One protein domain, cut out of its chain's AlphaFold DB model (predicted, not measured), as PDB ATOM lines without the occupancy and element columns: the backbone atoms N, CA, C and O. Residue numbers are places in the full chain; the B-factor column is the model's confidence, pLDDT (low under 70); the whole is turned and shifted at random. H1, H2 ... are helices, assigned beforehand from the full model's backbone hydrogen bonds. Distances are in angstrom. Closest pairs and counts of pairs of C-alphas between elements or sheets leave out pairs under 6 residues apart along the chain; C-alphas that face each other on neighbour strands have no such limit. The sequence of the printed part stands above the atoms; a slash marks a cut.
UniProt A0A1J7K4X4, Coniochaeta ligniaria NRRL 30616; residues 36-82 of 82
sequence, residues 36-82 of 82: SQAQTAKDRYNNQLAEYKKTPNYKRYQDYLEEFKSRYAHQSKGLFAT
ATOM      1  N   SER A  36     132.244 230.647  93.740       98.06
ATOM      2  CA  SER A  36     131.739 230.605  95.114       98.06
ATOM      3  C   SER A  36     132.131 229.308  95.834       98.06
ATOM      4  O   SER A  36     132.640 229.333  96.963       98.06
ATOM      5  N   GLN A  37     132.007 228.157  95.162       97.88
ATOM      6  CA  GLN A  37     132.489 226.875  95.690       97.88
ATOM      7  C   GLN A  37     134.009 226.871  95.888       97.88
ATOM      8  O   GLN A  37     134.492 226.408  96.927       97.88
ATOM      9  N   ALA A  38     134.770 227.407  94.929       98.00
ATOM     10  CA  ALA A  38     136.223 227.508  95.028       98.00
ATOM     11  C   ALA A  38     136.650 228.403  96.202       98.00
ATOM     12  O   ALA A  38     137.544 228.031  96.966       98.00
ATOM     13  N   GLN A  39     135.983 229.543  96.388       98.44
ATOM     14  CA  GLN A  39     136.244 230.462  97.492       98.44
ATOM     15  C   GLN A  39     135.920 229.812  98.843       98.44
ATOM     16  O   GLN A  39     136.765 229.795  99.736       98.44
ATOM     17  N   THR A  40     134.765 229.156  98.959       98.50
ATOM     18  CA  THR A  40     134.377 228.419 100.172       98.50
ATOM     19  C   THR A  40     135.387 227.320 100.520       98.50
ATOM     20  O   THR A  40     135.790 227.165 101.677       98.50
ATOM     21  N   ALA A  41     135.841 226.551  99.524       98.50
ATOM     22  CA  ALA A  41     136.845 225.511  99.724       98.50
ATOM     23  C   ALA A  41     138.201 226.094 100.154       98.50
ATOM     24  O   ALA A  41     138.854 225.541 101.044       98.50
ATOM     25  N   LYS A  42     138.604 227.227  99.566       98.38
ATOM     26  CA  LYS A  42     139.820 227.961  99.937       98.38
ATOM     27  C   LYS A  42     139.757 228.456 101.379       98.38
ATOM     28  O   LYS A  42     140.721 228.270 102.119       98.38
ATOM     29  N   ASP A  43     138.630 229.013 101.804       98.69
ATOM     30  CA  ASP A  43     138.454 229.500 103.175       98.69
ATOM     31  C   ASP A  43     138.474 228.349 104.184       98.69
ATOM     32  O   ASP A  43     139.173 228.418 105.199       98.69
ATOM     33  N   ARG A  44     137.814 227.228 103.865       98.62
ATOM     34  CA  ARG A  44     137.900 226.004 104.673       98.62
ATOM     35  C   ARG A  44     139.342 225.515 104.802       98.62
ATOM     36  O   ARG A  44     139.772 225.203 105.913       98.62
ATOM     37  N   TYR A  45     140.083 225.453 103.696       98.50
ATOM     38  CA  TYR A  45     141.489 225.050 103.703       98.50
ATOM     39  C   TYR A  45     142.340 225.990 104.561       98.50
ATOM     40  O   TYR A  45     143.115 225.519 105.388       98.50
ATOM     41  N   ASN A  46     142.174 227.306 104.416       98.50
ATOM     42  CA  ASN A  46     142.932 228.293 105.184       98.50
ATOM     43  C   ASN A  46     142.694 228.146 106.690       98.50
ATOM     44  O   ASN A  46     143.650 228.171 107.466       98.50
ATOM     45  N   ASN A  47     141.445 227.919 107.099       98.62
ATOM     46  CA  ASN A  47     141.098 227.676 108.497       98.62
ATOM     47  C   ASN A  47     141.733 226.377 109.015       98.62
ATOM     48  O   ASN A  47     142.363 226.369 110.071       98.62
ATOM     49  N   GLN A  48     141.643 225.288 108.249       98.56
ATOM     50  CA  GLN A  48     142.282 224.017 108.605       98.56
ATOM     51  C   GLN A  48     143.805 224.136 108.683       98.56
ATOM     52  O   GLN A  48     144.423 223.569 109.582       98.56
ATOM     53  N   LEU A  49     144.416 224.897 107.775       98.19
ATOM     54  CA  LEU A  49     145.844 225.173 107.790       98.19
ATOM     55  C   LEU A  49     146.231 225.991 109.026       98.19
ATOM     56  O   LEU A  49     147.253 225.698 109.640       98.19
ATOM     57  N   ALA A  50     145.434 226.991 109.407       98.56
ATOM     58  CA  ALA A  50     145.679 227.785 110.607       98.56
ATOM     59  C   ALA A  50     145.660 226.918 111.875       98.56
ATOM     60  O   ALA A  50     146.548 227.054 112.715       98.56
ATOM     61  N   GLU A  51     144.718 225.978 111.984       98.56
ATOM     62  CA  GLU A  51     144.689 225.017 113.093       98.56
ATOM     63  C   GLU A  51     145.850 224.021 113.028       98.56
ATOM     64  O   GLU A  51     146.535 223.799 114.027       98.56
ATOM     65  N   TYR A  52     146.156 223.480 111.846       98.12
ATOM     66  CA  TYR A  52     147.302 222.592 111.659       98.12
ATOM     67  C   TYR A  52     148.620 223.256 112.083       98.12
ATOM     68  O   TYR A  52     149.450 222.620 112.738       98.12
ATOM     69  N   LYS A  53     148.792 224.552 111.792       98.06
ATOM     70  CA  LYS A  53     149.969 225.338 112.190       98.06
ATOM     71  C   LYS A  53     150.155 225.460 113.706       98.06
ATOM     72  O   LYS A  53     151.265 225.726 114.154       98.06
ATOM     73  N   LYS A  54     149.109 225.237 114.504       98.25
ATOM     74  CA  LYS A  54     149.193 225.220 115.973       98.25
ATOM     75  C   LYS A  54     149.620 223.857 116.527       98.25
ATOM     76  O   LYS A  54     149.883 223.735 117.720       98.25
ATOM     77  N   THR A  55     149.677 222.817 115.692       98.44
ATOM     78  CA  THR A  55     149.966 221.452 116.151       98.44
ATOM     79  C   THR A  55     151.455 221.239 116.459       98.44
ATOM     80  O   THR A  55     152.323 221.836 115.813       98.44
ATOM     81  N   PRO A  56     151.795 220.306 117.373       98.44
ATOM     82  CA  PRO A  56     153.185 219.921 117.622       98.44
ATOM     83  C   PRO A  56     153.905 219.384 116.378       98.44
ATOM     84  O   PRO A  56     155.107 219.585 116.229       98.44
ATOM     85  N   ASN A  57     153.179 218.723 115.471       98.00
ATOM     86  CA  ASN A  57     153.739 218.201 114.223       98.00
ATOM     87  C   ASN A  57     154.215 219.326 113.305       98.00
ATOM     88  O   ASN A  57     155.320 219.246 112.770       98.00
ATOM     89  N   TYR A  58     153.422 220.393 113.165       98.06
ATOM     90  CA  TYR A  58     153.851 221.559 112.402       98.06
ATOM     91  C   TYR A  58     155.090 222.207 113.022       98.06
ATOM     92  O   TYR A  58     156.034 222.505 112.295       98.06
ATOM     93  N   LYS A  59     155.131 222.348 114.355       98.12
ATOM     94  CA  LYS A  59     156.311 222.871 115.058       98.12
ATOM     95  C   LYS A  59     157.565 222.039 114.772       98.12
ATOM     96  O   LYS A  59     158.547 222.586 114.294       98.12
ATOM     97  N   ARG A  60     157.500 220.715 114.955       98.12
ATOM     98  CA  ARG A  60     158.623 219.801 114.659       98.12
ATOM     99  C   ARG A  60     159.118 219.938 113.222       98.12
ATOM    100  O   ARG A  60     160.316 219.888 112.968       98.12
ATOM    101  N   TYR A  61     158.194 220.105 112.278       96.94
ATOM    102  CA  TYR A  61     158.549 220.314 110.882       96.94
ATOM    103  C   TYR A  61     159.224 221.673 110.640       96.94
ATOM    104  O   TYR A  61     160.173 221.738 109.864       96.94
ATOM    105  N   GLN A  62     158.781 222.749 111.301       98.12
ATOM    106  CA  GLN A  62     159.462 224.048 111.230       98.12
ATOM    107  C   GLN A  62     160.878 223.976 111.812       98.12
ATOM    108  O   GLN A  62     161.805 224.430 111.147       98.12
ATOM    109  N   ASP A  63     161.047 223.334 112.970       97.88
ATOM    110  CA  ASP A  63     162.358 223.142 113.604       97.88
ATOM    111  C   ASP A  63     163.312 222.382 112.656       97.88
ATOM    112  O   ASP A  63     164.443 222.805 112.419       97.88
ATOM    113  N   TYR A  64     162.822 221.311 112.014       96.12
ATOM    114  CA  TYR A  64     163.564 220.583 110.976       96.12
ATOM    115  C   TYR A  64     163.955 221.478 109.789       96.12
ATOM    116  O   TYR A  64     165.089 221.415 109.313       96.12
ATOM    117  N   LEU A  65     163.031 222.298 109.277       96.00
ATOM    118  CA  LEU A  65     163.308 223.183 108.143       96.00
ATOM    119  C   LEU A  65     164.349 224.252 108.482       96.00
ATOM    120  O   LEU A  65     165.154 224.606 107.619       96.00
ATOM    121  N   GLU A  66     164.322 224.789 109.700       96.06
ATOM    122  CA  GLU A  66     165.307 225.755 110.182       96.06
ATOM    123  C   GLU A  66     166.689 225.113 110.303       96.06
ATOM    124  O   GLU A  66     167.662 225.627 109.747       96.06
ATOM    125  N   GLU A  67     166.761 223.945 110.940       95.38
ATOM    126  CA  GLU A  67     167.991 223.171 111.055       95.38
ATOM    127  C   GLU A  67     168.567 222.825 109.677       95.38
ATOM    128  O   GLU A  67     169.756 223.037 109.425       95.38
ATOM    129  N   PHE A  68     167.724 222.346 108.760       94.31
ATOM    130  CA  PHE A  68     168.105 222.079 107.379       94.31
ATOM    131  C   PHE A  68     168.688 223.343 106.738       94.31
ATOM    132  O   PHE A  68     169.846 223.351 106.331       94.31
ATOM    133  N   LYS A  69     167.949 224.457 106.711       93.44
ATOM    134  CA  LYS A  69     168.431 225.708 106.097       93.44
ATOM    135  C   LYS A  69     169.752 226.186 106.697       93.44
ATOM    136  O   LYS A  69     170.628 226.603 105.944       93.44
ATOM    137  N   SER A  70     169.908 226.089 108.015       93.56
ATOM    138  CA  SER A  70     171.146 226.440 108.711       93.56
ATOM    139  C   SER A  70     172.320 225.583 108.224       93.56
ATOM    140  O   SER A  70     173.320 226.117 107.742       93.56
ATOM    141  N   ARG A  71     172.174 224.251 108.224       89.75
ATOM    142  CA  ARG A  71     173.217 223.319 107.757       89.75
ATOM    143  C   ARG A  71     173.650 223.597 106.314       89.75
ATOM    144  O   ARG A  71     174.847 223.650 106.041       89.75
ATOM    145  N   TYR A  72     172.705 223.834 105.403       81.94
ATOM    146  CA  TYR A  72     173.022 224.110 103.995       81.94
ATOM    147  C   TYR A  72     173.596 225.516 103.772       81.94
ATOM    148  O   TYR A  72     174.454 225.692 102.908       81.94
ATOM    149  N   ALA A  73     173.198 226.513 104.567       80.00
ATOM    150  CA  ALA A  73     173.817 227.838 104.533       80.00
ATOM    151  C   ALA A  73     175.278 227.798 105.018       80.00
ATOM    152  O   ALA A  73     176.141 228.463 104.441       80.00
ATOM    153  N   HIS A  74     175.575 226.985 106.035       62.97
ATOM    154  CA  HIS A  74     176.941 226.751 106.504       62.97
ATOM    155  C   HIS A  74     177.777 225.950 105.493       62.97
ATOM    156  O   HIS A  74     178.932 226.296 105.252       62.97
ATOM    157  N   GLN A  75     177.191 224.943 104.838       61.84
ATOM    158  CA  GLN A  75     177.869 224.145 103.811       61.84
ATOM    159  C   GLN A  75     178.149 224.946 102.526       61.84
ATOM    160  O   GLN A  75     179.221 224.814 101.942       61.84
ATOM    161  N   SER A  76     177.230 225.827 102.113       58.81
ATOM    162  CA  SER A  76     177.417 226.703 100.949       58.81
ATOM    163  C   SER A  76     178.514 227.750 101.172       58.81
ATOM    164  O   SER A  76     179.259 228.036 100.241       58.81
ATOM    165  N   LYS A  77     178.676 228.285 102.392       57.19
ATOM    166  CA  LYS A  77     179.755 229.242 102.708       57.19
ATOM    167  C   LYS A  77     181.148 228.604 102.794       57.19
ATOM    168  O   LYS A  77     182.128 229.309 102.595       57.19
ATOM    169  N   GLY A  78     181.245 227.301 103.068       54.09
ATOM    170  CA  GLY A  78     182.524 226.582 103.129       54.09
ATOM    171  C   GLY A  78     183.105 226.194 101.765       54.09
ATOM    172  O   GLY A  78     184.306 225.981 101.666       54.09
ATOM    173  N   LEU A  79     182.279 226.122 100.714       51.66
ATOM    174  CA  LEU A  79     182.707 225.663  99.383       51.66
ATOM    175  C   LEU A  79     183.302 226.772  98.492       51.66
ATOM    176  O   LEU A  79     183.940 226.464  97.494       51.66
ATOM    177  N   PHE A  80     183.083 228.044  98.836       51.50
ATOM    178  CA  PHE A  80     183.557 229.209  98.069       51.50
ATOM    179  C   PHE A  80     184.654 230.012  98.795       51.50
ATOM    180  O   PHE A  80     184.939 231.142  98.410       51.50
ATOM    181  N   ALA A  81     185.246 229.459  99.861       51.97
ATOM    182  CA  ALA A  81     186.271 230.111 100.685       51.97
ATOM    183  C   ALA A  81     187.666 229.454 100.571       51.97
ATOM    184  O   ALA A  81     188.443 229.490 101.524       51.97
ATOM    185  N   THR A  82     187.980 228.863  99.416       43.56
ATOM    186  CA  THR A  82     189.307 228.319  99.069       43.56
ATOM    187  C   THR A  82     189.698 228.728  97.668       43.56
ATOM    188  O   THR A  82     188.826 228.576  96.783       43.56
TER     189      THR A  82
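AT A GLANCE: This is residues 36 to 82 of the 82 residues of a protein of Coniochaeta ligniaria NRRL 30616 (UniProt A0A1J7K4X4). Two straight helices, H2 and H1, meet near their ends at a tight turn and make a wide, flat V or L, with the two arms spreading away from that corner. The longer arm is H2, which runs on into an unnamed tail of residues 79 to 82, and the shorter arm is H1. The printed part has 47 residues with two named helices, H1 then H2 along the chain, and no named strand; the class is all helix. The whole is extended, with a radius of gyration of the C-alphas of 17.9 A and spans of 58 by 25 by 7 A.

IN THESE COORDINATES: Find C-alpha 56 at (153.185, 219.921, 117.622); from there H2, residues 56 to 78, runs 33.4 A to C-alpha 78 at (182.524, 226.582, 103.129). Then go back to C-alpha 36 at (131.739, 230.605, 95.114), where H1, residues 36 to 52, begins; it covers 24.1 A from first to last C-alpha.

HOW THE PARTS SIT: Look first at the corner, where H2 and H1 are close but not clearly touching, with 1 pair of C-alphas within 8 A. Their closest C-alphas are those of Tyr 52 and Tyr 58, 6.7 A apart. The lines of the two helices are about perpendicular, at 81 degrees, and their centres are 27.9 A apart. Along the backbone of both H1 and H2, each O i to N i+4 pair is within hydrogen-bond range. Away from the corner, residues 36 to 48 of H1 stand free, and so do residues 63 to 82, of which 63 to 78 belong to H2.

THE WHOLE: The two C-alphas farthest apart are those of Ser 36 and Thr 82, 57.7 A. The printed part has no cut and ends at residue 82, the chain's last residue. The link from H1 to H2, 3 residues, is tight. Read the B-factor column to find a mean pLDDT of 88.5 for the printed part; residues 74 to 82 are under 70.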